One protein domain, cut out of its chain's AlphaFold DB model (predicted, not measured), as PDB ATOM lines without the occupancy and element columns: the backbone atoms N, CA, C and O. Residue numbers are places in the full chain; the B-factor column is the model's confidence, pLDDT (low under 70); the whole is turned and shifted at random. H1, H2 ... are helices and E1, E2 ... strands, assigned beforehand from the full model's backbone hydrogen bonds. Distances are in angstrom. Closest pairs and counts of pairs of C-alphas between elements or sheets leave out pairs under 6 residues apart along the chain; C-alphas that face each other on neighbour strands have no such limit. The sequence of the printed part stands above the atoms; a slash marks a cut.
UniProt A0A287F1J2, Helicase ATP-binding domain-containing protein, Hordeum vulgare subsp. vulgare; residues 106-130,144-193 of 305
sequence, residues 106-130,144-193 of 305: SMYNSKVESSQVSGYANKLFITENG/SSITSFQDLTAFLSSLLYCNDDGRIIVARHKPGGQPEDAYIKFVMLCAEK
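AT A GLANCE: This is residues 106 to 130 and 144 to 193 of the 305 residues of the protein "Helicase ATP-binding domain-containing protein" of Hordeum vulgare subsp. vulgare (UniProt A0A287F1J2). A small sheet of three strands has one long helix, H2, lying slantwise over one face, while the opposite face is bare. A second helix, H1, runs on directly from the end of E1, meets H2 at a steep angle and heads away from the sheet, so that its last residues, 125 to 128, stick out together with 129 and 130. The printed part has 75 residues, with two named helices and three named strands in the order E1, H1, H2, E2, E3; the sheet has the order E1, E3, E2 and is antiparallel throughout. The class is mixed, helices and strands. The whole is loose, with a radius of gyration of the C-alphas of 14.6 A, and flat, spanning 49 by 34 by 16 A.

IN THESE COORDINATES: The printed part begins at Ser 106, and its first named element is E1, residues 110 to 113, which begins with C-alpha 110 at (44.466, 61.990, 42.102). H1 follows with residues 114 to 128 and is 21.4 A long from first to last C-alpha. After the cut comes H2, residues 144 to 160, the longest helix by residues, which begins with C-alpha 144 at (56.978, 50.255, 43.439) and is 24.5 A long. E2 is residues 166 to 171 and E3 is residues 183 to 188, each 16.4 A from first to last C-alpha, while E1 measures 10.3 A. E3 ends with C-alpha 188 at (37.275, 67.586, 41.617).

HOW THE PARTS SIT: In the sheet, E3 is the inner strand, and E1 and E2 are the edge strands. E1 and E3 are antiparallel, with 174 degrees between their directions; the C-alphas of Lys 111 and Lys 185 face each other at 4.2 A, and N 112 and O 184 are within hydrogen-bond range at 2.8 A. E2 and E3 form a hairpin, antiparallel at 159 degrees, with N 169 and O 185 at 2.8 A and N 183 and O 171 at 3.0 A, both within hydrogen-bond range. H2 is on the sheet at a height over the sheet of 7.4 A. It lies over E1 and only just over E3, where 3 of its 17 C-alphas fall. It runs slantwise to the strands, at 46 degrees to E1 on the local plane. The closest C-alphas of H2 and E1 are those of Phe 155 and Ser 110, 5.1 A apart. H1 touches H2, and their closest C-alphas, those of Gln 116 and Ser 148, are 4.8 A apart. The two helices run opposite ways at a steep tilt of 67 degrees. H1 is only just on the sheet, with 5 pairs of C-alphas within 10 A, and only grazes it with residues 114 to 117. In both H1 and H2 every O i to N i+4 pair is within hydrogen-bond range.

THE WHOLE: The two C-alphas farthest apart are those of Gly 130 and Glu 192, at 49.2 A. Residues 131 to 143 are not printed, and C-alphas 130 and 144 are 19.9 A apart across this cut, which lies in the link from H1 to H2. Of the links that are printed whole, E1 to H1 and H2 to E2 are tight, while E2 to E3 is long, with 11 residues between the strands. Residues 125 to 130, of which 125 to 128 belong to H1, stand free. The mean pLDDT of the printed part is 80.2, and it is under 70 at residues 129 to 130, 144 to 145, 162 to 164 and 175 to 179.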
ATOM      1  N   SER A 106      36.465  63.244  46.732       87.19
ATOM      2  CA  SER A 106      37.656  62.435  46.993       87.19
ATOM      3  C   SER A 106      37.861  61.278  46.012       87.19
ATOM      4  O   SER A 106      39.012  60.923  45.772       87.19
ATOM      5  N   MET A 107      36.802  60.688  45.446       84.62
ATOM      6  CA  MET A 107      36.919  59.554  44.513       84.62
ATOM      7  C   MET A 107      37.637  59.910  43.210       84.62
ATOM      8  O   MET A 107      38.281  59.051  42.616       84.62
ATOM      9  N   TYR A 108      37.544  61.170  42.784       81.62
ATOM     10  CA  TYR A 108      38.175  61.669  41.559       81.62
ATOM     11  C   TYR A 108      39.449  62.474  41.826       81.62
ATOM     12  O   TYR A 108      40.083  62.954  40.891       81.62
ATOM     13  N   ASN A 109      39.848  62.627  43.089       89.06
ATOM     14  CA  ASN A 109      41.107  63.268  43.431       89.06
ATOM     15  C   ASN A 109      42.267  62.308  43.153       89.06
ATOM     16  O   ASN A 109      42.300  61.190  43.660       89.06
ATOM     17  N   SER A 110      43.269  62.775  42.417       90.50
ATOM     18  CA  SER A 110      44.466  61.990  42.102       90.50
ATOM     19  C   SER A 110      45.716  62.851  42.215       90.50
ATOM     20  O   SER A 110      45.706  64.039  41.895       90.50
ATOM     21  N   LYS A 111      46.802  62.266  42.724       90.88
ATOM     22  CA  LYS A 111      48.082  62.940  42.962       90.88
ATOM     23  C   LYS A 111      49.200  62.098  42.365       90.88
ATOM     24  O   LYS A 111      49.232  60.895  42.589       90.88
ATOM     25  N   VAL A 112      50.110  62.753  41.657       90.56
ATOM     26  CA  VAL A 112      51.345  62.163  41.142       90.56
ATOM     27  C   VAL A 112      52.521  62.996  41.633       90.56
ATOM     28  O   VAL A 112      52.572  64.207  41.417       90.56
ATOM     29  N   GLU A 113      53.460  62.347  42.305       89.69
ATOM     30  CA  GLU A 113      54.691  62.924  42.841       89.69
ATOM     31  C   GLU A 113      55.870  62.699  41.885       89.69
ATOM     32  O   GLU A 113      55.907  61.743  41.105       89.69
ATOM     33  N   SER A 114      56.873  63.576  41.941       85.12
ATOM     34  CA  SER A 114      58.060  63.491  41.083       85.12
ATOM     35  C   SER A 114      58.831  62.182  41.259       85.12
ATOM     36  O   SER A 114      59.363  61.647  40.285       85.12
ATOM     37  N   SER A 115      58.864  61.644  42.478       81.62
ATOM     38  CA  SER A 115      59.491  60.362  42.811       81.62
ATOM     39  C   SER A 115      58.792  59.181  42.126       81.62
ATOM     40  O   SER A 115      59.466  58.298  41.587       81.62
ATOM     41  N   GLN A 116      57.457  59.199  42.034       83.50
ATOM     42  CA  GLN A 116      56.676  58.175  41.327       83.50
ATOM     43  C   GLN A 116      56.981  58.176  39.820       83.50
ATOM     44  O   GLN A 116      57.242  57.117  39.240       83.50
ATOM     45  N   VAL A 117      57.025  59.359  39.194       81.25
ATOM     46  CA  VAL A 117      57.335  59.509  37.759       81.25
ATOM     47  C   VAL A 117      58.771  59.080  37.453       81.25
ATOM     48  O   VAL A 117      59.003  58.327  36.506       81.25
ATOM     49  N   SER A 118      59.730  59.505  38.282       79.88
ATOM     50  CA  SER A 118      61.136  59.096  38.187       79.88
ATOM     51  C   SER A 118      61.291  57.574  38.281       79.88
ATOM     52  O   SER A 118      61.978  56.971  37.453       79.88
ATOM     53  N   GLY A 119      60.607  56.942  39.240       76.94
ATOM     54  CA  GLY A 119      60.627  55.492  39.416       76.94
ATOM     55  C   GLY A 119      60.118  54.733  38.187       76.94
ATOM     56  O   GLY A 119      60.715  53.727  37.795       76.94
ATOM     57  N   TYR A 120      59.059  55.228  37.535       77.31
ATOM     58  CA  TYR A 120      58.552  54.634  36.296       77.31
ATOM     59  C   TYR A 120      59.521  54.819  35.119       77.31
ATOM     60  O   TYR A 120      59.834  53.844  34.434       77.31
ATOM     61  N   ALA A 121      60.042  56.034  34.918       78.38
ATOM     62  CA  ALA A 121      60.993  56.325  33.845       78.38
ATOM     63  C   ALA A 121      62.236  55.423  33.934       78.38
ATOM     64  O   ALA A 121      62.613  54.789  32.949       78.38
ATOM     65  N   ASN A 122      62.809  55.274  35.132       75.50
ATOM     66  CA  ASN A 122      63.964  54.404  35.371       75.50
ATOM     67  C   ASN A 122      63.687  52.942  34.992       75.50
ATOM     68  O   ASN A 122      64.540  52.284  34.397       75.50
ATOM     69  N   LYS A 123      62.485  52.425  35.278       76.06
ATOM     70  CA  LYS A 123      62.102  51.068  34.866       76.06
ATOM     71  C   LYS A 123      61.964  50.930  33.352       76.06
ATOM     72  O   LYS A 123      62.344  49.887  32.817       76.06
ATOM     73  N   LEU A 124      61.429  51.944  32.669       76.38
ATOM     74  CA  LEU A 124      61.311  51.930  31.210       76.38
ATOM     75  C   LEU A 124      62.701  51.803  30.570       76.38
ATOM     76  O   LEU A 124      62.924  50.894  29.776       76.38
ATOM     77  N   PHE A 125      63.666  52.601  31.045       77.38
ATOM     78  CA  PHE A 125      65.062  52.538  30.597       77.38
ATOM     79  C   PHE A 125      65.719  51.171  30.838       77.38
ATOM     80  O   PHE A 125      66.449  50.681  29.978       77.38
ATOM     81  N   ILE A 126      65.459  50.533  31.986       74.38
ATOM     82  CA  ILE A 126      65.975  49.185  32.290       74.38
ATOM     83  C   ILE A 126      65.343  48.125  31.372       74.38
ATOM     84  O   ILE A 126      66.004  47.160  30.993       74.38
ATOM     85  N   THR A 127      64.073  48.298  31.002       72.38
ATOM     86  CA  THR A 127      63.335  47.341  30.164       72.38
ATOM     87  C   THR A 127      63.731  47.454  28.687       72.38
ATOM     88  O   THR A 127      63.844  46.433  28.011       72.38
ATOM     89  N   GLU A 128      63.989  48.668  28.193       71.56
ATOM     90  CA  GLU A 128      64.367  48.931  26.795       71.56
ATOM     91  C   GLU A 128      65.833  48.586  26.481       71.56
ATOM     92  O   GLU A 128      66.127  48.158  25.368       71.56
ATOM     93  N   ASN A 129      66.747  48.693  27.454       69.00
ATOM     94  CA  ASN A 129      68.183  48.452  27.235       69.00
ATOM     95  C   ASN A 129      68.670  47.022  27.536       69.00
ATOM     96  O   ASN A 129      69.872  46.766  27.494       69.00
ATOM     97  N   GLY A 130      67.765  46.068  27.780       52.34
ATOM     98  CA  GLY A 130      68.105  44.655  27.972       52.34
ATOM     99  C   GLY A 130      68.711  44.354  29.349       52.34
ATOM    100  O   GLY A 130      69.748  44.882  29.739       52.34
ATOM    101  N   SER A 144      56.861  48.786  43.419       65.88
ATOM    102  CA  SER A 144      56.978  50.255  43.439       65.88
ATOM    103  C   SER A 144      56.747  50.897  42.071       65.88
ATOM    104  O   SER A 144      56.288  52.024  41.987       65.88
ATOM    105  N   SER A 145      57.066  50.197  40.987       67.75
ATOM    106  CA  SER A 145      56.926  50.741  39.632       67.75
ATOM    107  C   SER A 145      55.538  50.509  39.039       67.75
ATOM    108  O   SER A 145      55.052  51.331  38.265       67.75
ATOM    109  N   ILE A 146      54.892  49.397  39.407       74.25
ATOM    110  CA  ILE A 146      53.489  49.129  39.065       74.25
ATOM    111  C   ILE A 146      52.585  50.141  39.768       74.25
ATOM    112  O   ILE A 146      51.707  50.704  39.124       74.25
ATOM    113  N   THR A 147      52.837  50.411  41.049       75.62
ATOM    114  CA  THR A 147      52.102  51.425  41.822       75.62
ATOM    115  C   THR A 147      52.281  52.822  41.225       75.62
ATOM    116  O   THR A 147      51.282  53.436  40.873       75.62
ATOM    117  N   SER A 148      53.513  53.257  40.926       80.19
ATOM    118  CA  SER A 148      53.740  54.535  40.226       80.19
ATOM    119  C   SER A 148      52.970  54.665  38.905       80.19
ATOM    120  O   SER A 148      52.460  55.736  38.575       80.19
ATOM    121  N   PHE A 149      52.883  53.587  38.120       82.50
ATOM    122  CA  PHE A 149      52.128  53.603  36.867       82.50
ATOM    123  C   PHE A 149      50.613  53.624  37.098       82.50
ATOM    124  O   PHE A 149      49.885  54.271  36.346       82.50
ATOM    125  N   GLN A 150      50.126  52.935  38.133       84.75
ATOM    126  CA  GLN A 150      48.726  52.996  38.547       84.75
ATOM    127  C   GLN A 150      48.346  54.408  38.992       84.75
ATOM    128  O   GLN A 150      47.291  54.881  38.584       84.75
ATOM    129  N   ASP A 151      49.217  55.106  39.722       84.88
ATOM    130  CA  ASP A 151      48.992  56.492  40.143       84.88
ATOM    131  C   ASP A 151      48.914  57.439  38.937       84.88
ATOM    132  O   ASP A 151      47.995  58.255  38.833       84.88
ATOM    133  N   LEU A 152      49.810  57.269  37.955       86.62
ATOM    134  CA  LEU A 152      49.743  58.002  36.688       86.62
ATOM    135  C   LEU A 152      48.463  57.674  35.905       86.62
ATOM    136  O   LEU A 152      47.808  58.571  35.380       86.62
ATOM    137  N   THR A 153      48.081  56.399  35.843       87.31
ATOM    138  CA  THR A 153      46.859  55.950  35.160       87.31
ATOM    139  C   THR A 153      45.614  56.511  35.839       87.31
ATOM    140  O   THR A 153      44.699  56.964  35.155       87.31
ATOM    141  N   ALA A 154      45.575  56.526  37.172       85.25
ATOM    142  CA  ALA A 154      44.497  57.113  37.955       85.25
ATOM    143  C   ALA A 154      44.412  58.627  37.727       85.25
ATOM    144  O   ALA A 154      43.315  59.158  37.557       85.25
ATOM    145  N   PHE A 155      45.556  59.310  37.636       89.31
ATOM    146  CA  PHE A 155      45.617  60.727  37.292       89.31
ATOM    147  C   PHE A 155      45.062  61.012  35.897       89.31
ATOM    148  O   PHE A 155      44.146  61.819  35.757       89.31
ATOM    149  N   LEU A 156      45.531  60.291  34.877       88.44
ATOM    150  CA  LEU A 156      45.009  60.418  33.513       88.44
ATOM    151  C   LEU A 156      43.517  60.072  33.442       88.44
ATOM    152  O   LEU A 156      42.758  60.781  32.791       88.44
ATOM    153  N   SER A 157      43.078  59.035  34.158       84.50
ATOM    154  CA  SER A 157      41.661  58.666  34.237       84.50
ATOM    155  C   SER A 157      40.832  59.777  34.876       84.50
ATOM    156  O   SER A 157      39.762  60.095  34.375       84.50
ATOM    157  N   SER A 158      41.341  60.426  35.926       84.88
ATOM    158  CA  SER A 158      40.671  61.571  36.557       84.88
ATOM    159  C   SER A 158      40.523  62.748  35.588       84.88
ATOM    160  O   SER A 158      39.486  63.404  35.581       84.88
ATOM    161  N   LEU A 159      41.519  62.974  34.721       84.62
ATOM    162  CA  LEU A 159      41.448  63.984  33.661       84.62
ATOM    163  C   LEU A 159      40.435  63.637  32.562       84.62
ATOM    164  O   LEU A 159      39.917  64.546  31.924       84.62
ATOM    165  N   LEU A 160      40.132  62.357  32.327       81.94
ATOM    166  CA  LEU A 160      39.080  61.955  31.381       81.94
ATOM    167  C   LEU A 160      37.675  62.228  31.923       81.94
ATOM    168  O   LEU A 160      36.750  62.439  31.146       81.94
ATOM    169  N   TYR A 161      37.527  62.281  33.246       72.31
ATOM    170  CA  TYR A 161      36.323  62.776  33.909       72.31
ATOM    171  C   TYR A 161      36.322  64.310  34.037       72.31
ATOM    172  O   TYR A 161      35.619  64.842  34.897       72.31
ATOM    173  N   CYS A 162      37.107  65.040  33.221       60.47
ATOM    174  CA  CYS A 162      37.158  66.495  33.318       60.47
ATOM    175  C   CYS A 162      35.777  67.100  33.060       60.47
ATOM    176  O   CYS A 162      35.175  66.991  31.994       60.47
ATOM    177  N   ASN A 163      35.275  67.755  34.091       67.69
ATOM    178  CA  ASN A 163      34.231  68.743  33.974       67.69
ATOM    179  C   ASN A 163      34.873  70.128  34.147       67.69
ATOM    180  O   ASN A 163      36.049  70.253  34.500       67.69
ATOM    181  N   ASP A 164      34.085  71.175  33.935       69.19
ATOM    182  CA  ASP A 164      34.536  72.569  34.056       69.19
ATOM    183  C   ASP A 164      35.035  72.941  35.476       69.19
ATOM    184  O   ASP A 164      35.707  73.959  35.674       69.19
ATOM    185  N   ASP A 165      34.760  72.098  36.477       80.38
ATOM    186  CA  ASP A 165      35.069  72.326  37.892       80.38
ATOM    187  C   ASP A 165      36.347  71.625  38.370       80.38
ATOM    188  O   ASP A 165      36.836  71.905  39.468       80.38
ATOM    189  N   GLY A 166      36.941  70.757  37.550       86.00
ATOM    190  CA  GLY A 166      38.235  70.148  37.839       86.00
ATOM    191  C   GLY A 166      39.344  71.199  37.941       86.00
ATOM    192  O   GLY A 166      39.400  72.158  37.165       86.00
ATOM    193  N   ARG A 167      40.256  71.047  38.905       89.69
ATOM    194  CA  ARG A 167      41.442  71.909  39.052       89.69
ATOM    195  C   ARG A 167      42.705  71.077  39.158       89.69
ATOM    196  O   ARG A 167      42.734  70.062  39.846       89.69
ATOM    197  N   ILE A 168      43.771  71.551  38.521       91.94
ATOM    198  CA  ILE A 168      45.110  70.977  38.652       91.94
ATOM    199  C   ILE A 168      45.929  71.880  39.571       91.94
ATOM    200  O   ILE A 168      46.116  73.065  39.306       91.94
ATOM    201  N   ILE A 169      46.426  71.301  40.655       91.94
ATOM    202  CA  ILE A 169      47.334  71.928  41.606       91.94
ATOM    203  C   ILE A 169      48.736  71.418  41.298       91.94
ATOM    204  O   ILE A 169      48.989  70.215  41.334       91.94
ATOM    205  N   VAL A 170      49.651  72.341  41.020       92.44
ATOM    206  CA  VAL A 170      51.069  72.037  40.815       92.44
ATOM    207  C   VAL A 170      51.849  72.601  41.989       92.44
ATOM    208  O   VAL A 170      51.914  73.817  42.172       92.44
ATOM    209  N   ALA A 171      52.456  71.721  42.776       89.88
ATOM    210  CA  ALA A 171      53.368  72.102  43.840       89.88
ATOM    211  C   ALA A 171      54.802  71.818  43.400       89.88
ATOM    212  O   ALA A 171      55.137  70.718  42.960       89.88
ATOM    213  N   ARG A 172      55.655  72.835  43.514       86.19
ATOM    214  CA  ARG A 172      57.089  72.729  43.244       86.19
ATOM    215  C   ARG A 172      57.848  72.746  44.560       86.19
ATOM    216  O   ARG A 172      57.437  73.429  45.498       86.19
ATOM    217  N   HIS A 173      58.979  72.053  44.584       77.19
ATOM    218  CA  HIS A 173      59.896  72.072  45.714       77.19
ATOM    219  C   HIS A 173      60.299  73.519  46.051       77.19
ATOM    220  O   HIS A 173      60.752  74.266  45.177       77.19
ATOM    221  N   LYS A 174      60.141  73.927  47.316       71.25
ATOM    222  CA  LYS A 174      60.553  75.261  47.775       71.25
ATOM    223  C   LYS A 174      62.039  75.237  48.155       71.25
ATOM    224  O   LYS A 174      62.411  74.460  49.032       71.25
ATOM    225  N   PRO A 175      62.903  76.074  47.553       56.66
ATOM    226  CA  PRO A 175      64.287  76.185  48.006       56.66
ATOM    227  C   PRO A 175      64.313  76.710  49.454       56.66
ATOM    228  O   PRO A 175      63.794  77.789  49.728       56.66
ATOM    229  N   GLY A 176      64.871  75.922  50.383       66.56
ATOM    230  CA  GLY A 176      64.998  76.267  51.809       66.56
ATOM    231  C   GLY A 176      63.855  75.813  52.734       66.56
ATOM    232  O   GLY A 176      63.863  76.174  53.908       66.56
ATOM    233  N   GLY A 177      62.877  75.046  52.234       63.62
ATOM    234  CA  GLY A 177      61.820  74.418  53.045       63.62
ATOM    235  C   GLY A 177      62.120  72.961  53.422       63.62
ATOM    236  O   GLY A 177      63.146  72.413  53.025       63.62
ATOM    237  N   GLN A 178      61.207  72.326  54.170       60.44
ATOM    238  CA  GLN A 178      61.182  70.863  54.340       60.44
ATOM    239  C   GLN A 178      61.246  70.172  52.959       60.44
ATOM    240  O   GLN A 178      60.700  70.732  52.001       60.44
ATOM    241  N   PRO A 179      61.877  68.990  52.838       60.84
ATOM    242  CA  PRO A 179      61.964  68.249  51.582       60.84
ATOM    243  C   PRO A 179      60.596  67.641  51.234       60.84
ATOM    244  O   PRO A 179      60.364  66.453  51.427       60.84
ATOM    245  N   GLU A 180      59.655  68.465  50.780       70.06
ATOM    246  CA  GLU A 180      58.416  67.980  50.175       70.06
ATOM    247  C   GLU A 180      58.636  67.765  48.677       70.06
ATOM    248  O   GLU A 180      59.054  68.679  47.954       70.06
ATOM    249  N   ASP A 181      58.343  66.547  48.218       77.69
ATOM    250  CA  ASP A 181      58.395  66.176  46.807       77.69
ATOM    251  C   ASP A 181      57.480  67.080  45.968       77.69
ATOM    252  O   ASP A 181      56.369  67.451  46.365       77.69
ATOM    253  N   ALA A 182      57.942  67.427  44.764       88.19
ATOM    254  CA  ALA A 182      57.109  68.135  43.804       88.19
ATOM    255  C   ALA A 182      55.962  67.222  43.355       88.19
ATOM    256  O   ALA A 182      56.160  66.027  43.136       88.19
ATOM    257  N   TYR A 183      54.762  67.774  43.181       91.00
ATOM    258  CA  TYR A 183      53.608  66.984  42.771       91.00
ATOM    259  C   TYR A 183      52.659  67.744  41.858       91.00
ATOM    260  O   TYR A 183      52.570  68.975  41.872       91.00
ATOM    261  N   ILE A 184      51.899  66.967  41.097       92.38
ATOM    262  CA  ILE A 184      50.736  67.418  40.348       92.38
ATOM    263  C   ILE A 184      49.529  66.687  40.925       92.38
ATOM    264  O   ILE A 184      49.531  65.465  41.053       92.38
ATOM    265  N   LYS A 185      48.501  67.434  41.317       91.88
ATOM    266  CA  LYS A 185      47.271  66.894  41.893       91.88
ATOM    267  C   LYS A 185      46.071  67.403  41.117       91.88
ATOM    268  O   LYS A 185      45.912  68.610  40.976       91.88
ATOM    269  N   PHE A 186      45.215  66.505  40.660       91.38
ATOM    270  CA  PHE A 186      43.898  66.851  40.153       91.38
ATOM    271  C   PHE A 186      42.895  66.798  41.307       91.38
ATOM    272  O   PHE A 186      42.935  65.888  42.141       91.38
ATOM    273  N   VAL A 187      42.030  67.807  41.379       90.50
ATOM    274  CA  VAL A 187      40.984  67.923  42.391       90.50
ATOM    275  C   VAL A 187      39.651  68.197  41.716       90.50
ATOM    276  O   VAL A 187      39.526  69.168  40.966       90.50
ATOM    277  N   MET A 188      38.657  67.368  42.026       85.94
ATOM    278  CA  MET A 188      37.275  67.586  41.617       85.94
ATOM    279  C   MET A 188      36.582  68.494  42.636       85.94
ATOM    280  O   MET A 188      36.499  68.149  43.814       85.94
ATOM    281  N   LEU A 189      36.099  69.662  42.204       84.50
ATOM    282  CA  LEU A 189      35.460  70.624  43.112       84.50
ATOM    283  C   LEU A 189      33.941  70.463  43.215       84.50
ATOM    284  O   LEU A 189      33.360  70.893  44.211       84.50
ATOM    285  N   CYS A 190      33.308  69.850  42.216       82.88
ATOM    286  CA  CYS A 190      31.859  69.711  42.150       82.88
ATOM    287  C   CYS A 190      31.443  68.238  42.189       82.88
ATOM    288  O   CYS A 190      31.958  67.422  41.426       82.88
ATOM    289  N   ALA A 191      30.511  67.911  43.086       86.31
ATOM    290  CA  ALA A 191      29.959  66.567  43.256       86.31
ATOM    291  C   ALA A 191      28.627  66.369  42.503       86.31
ATOM    292  O   ALA A 191      28.246  65.228  42.251       86.31
ATOM    293  N   GLU A 192      27.955  67.458  42.113       86.62
ATOM    294  CA  GLU A 192      26.655  67.459  41.427       86.62
ATOM    295  C   GLU A 192      26.657  66.578  40.177       86.62
ATOM    296  O   GLU A 192      25.900  65.620  40.110       86.62
ATOM    297  N   LYS A 193      27.539  66.857  39.207       81.00
ATOM    298  CA  LYS A 193      27.562  66.146  37.913       81.00
ATOM    299  C   LYS A 193      27.811  64.643  38.060       81.00
ATOM    300  O   LYS A 193      27.340  63.850  37.257       81.00
TER     301      LYS A 193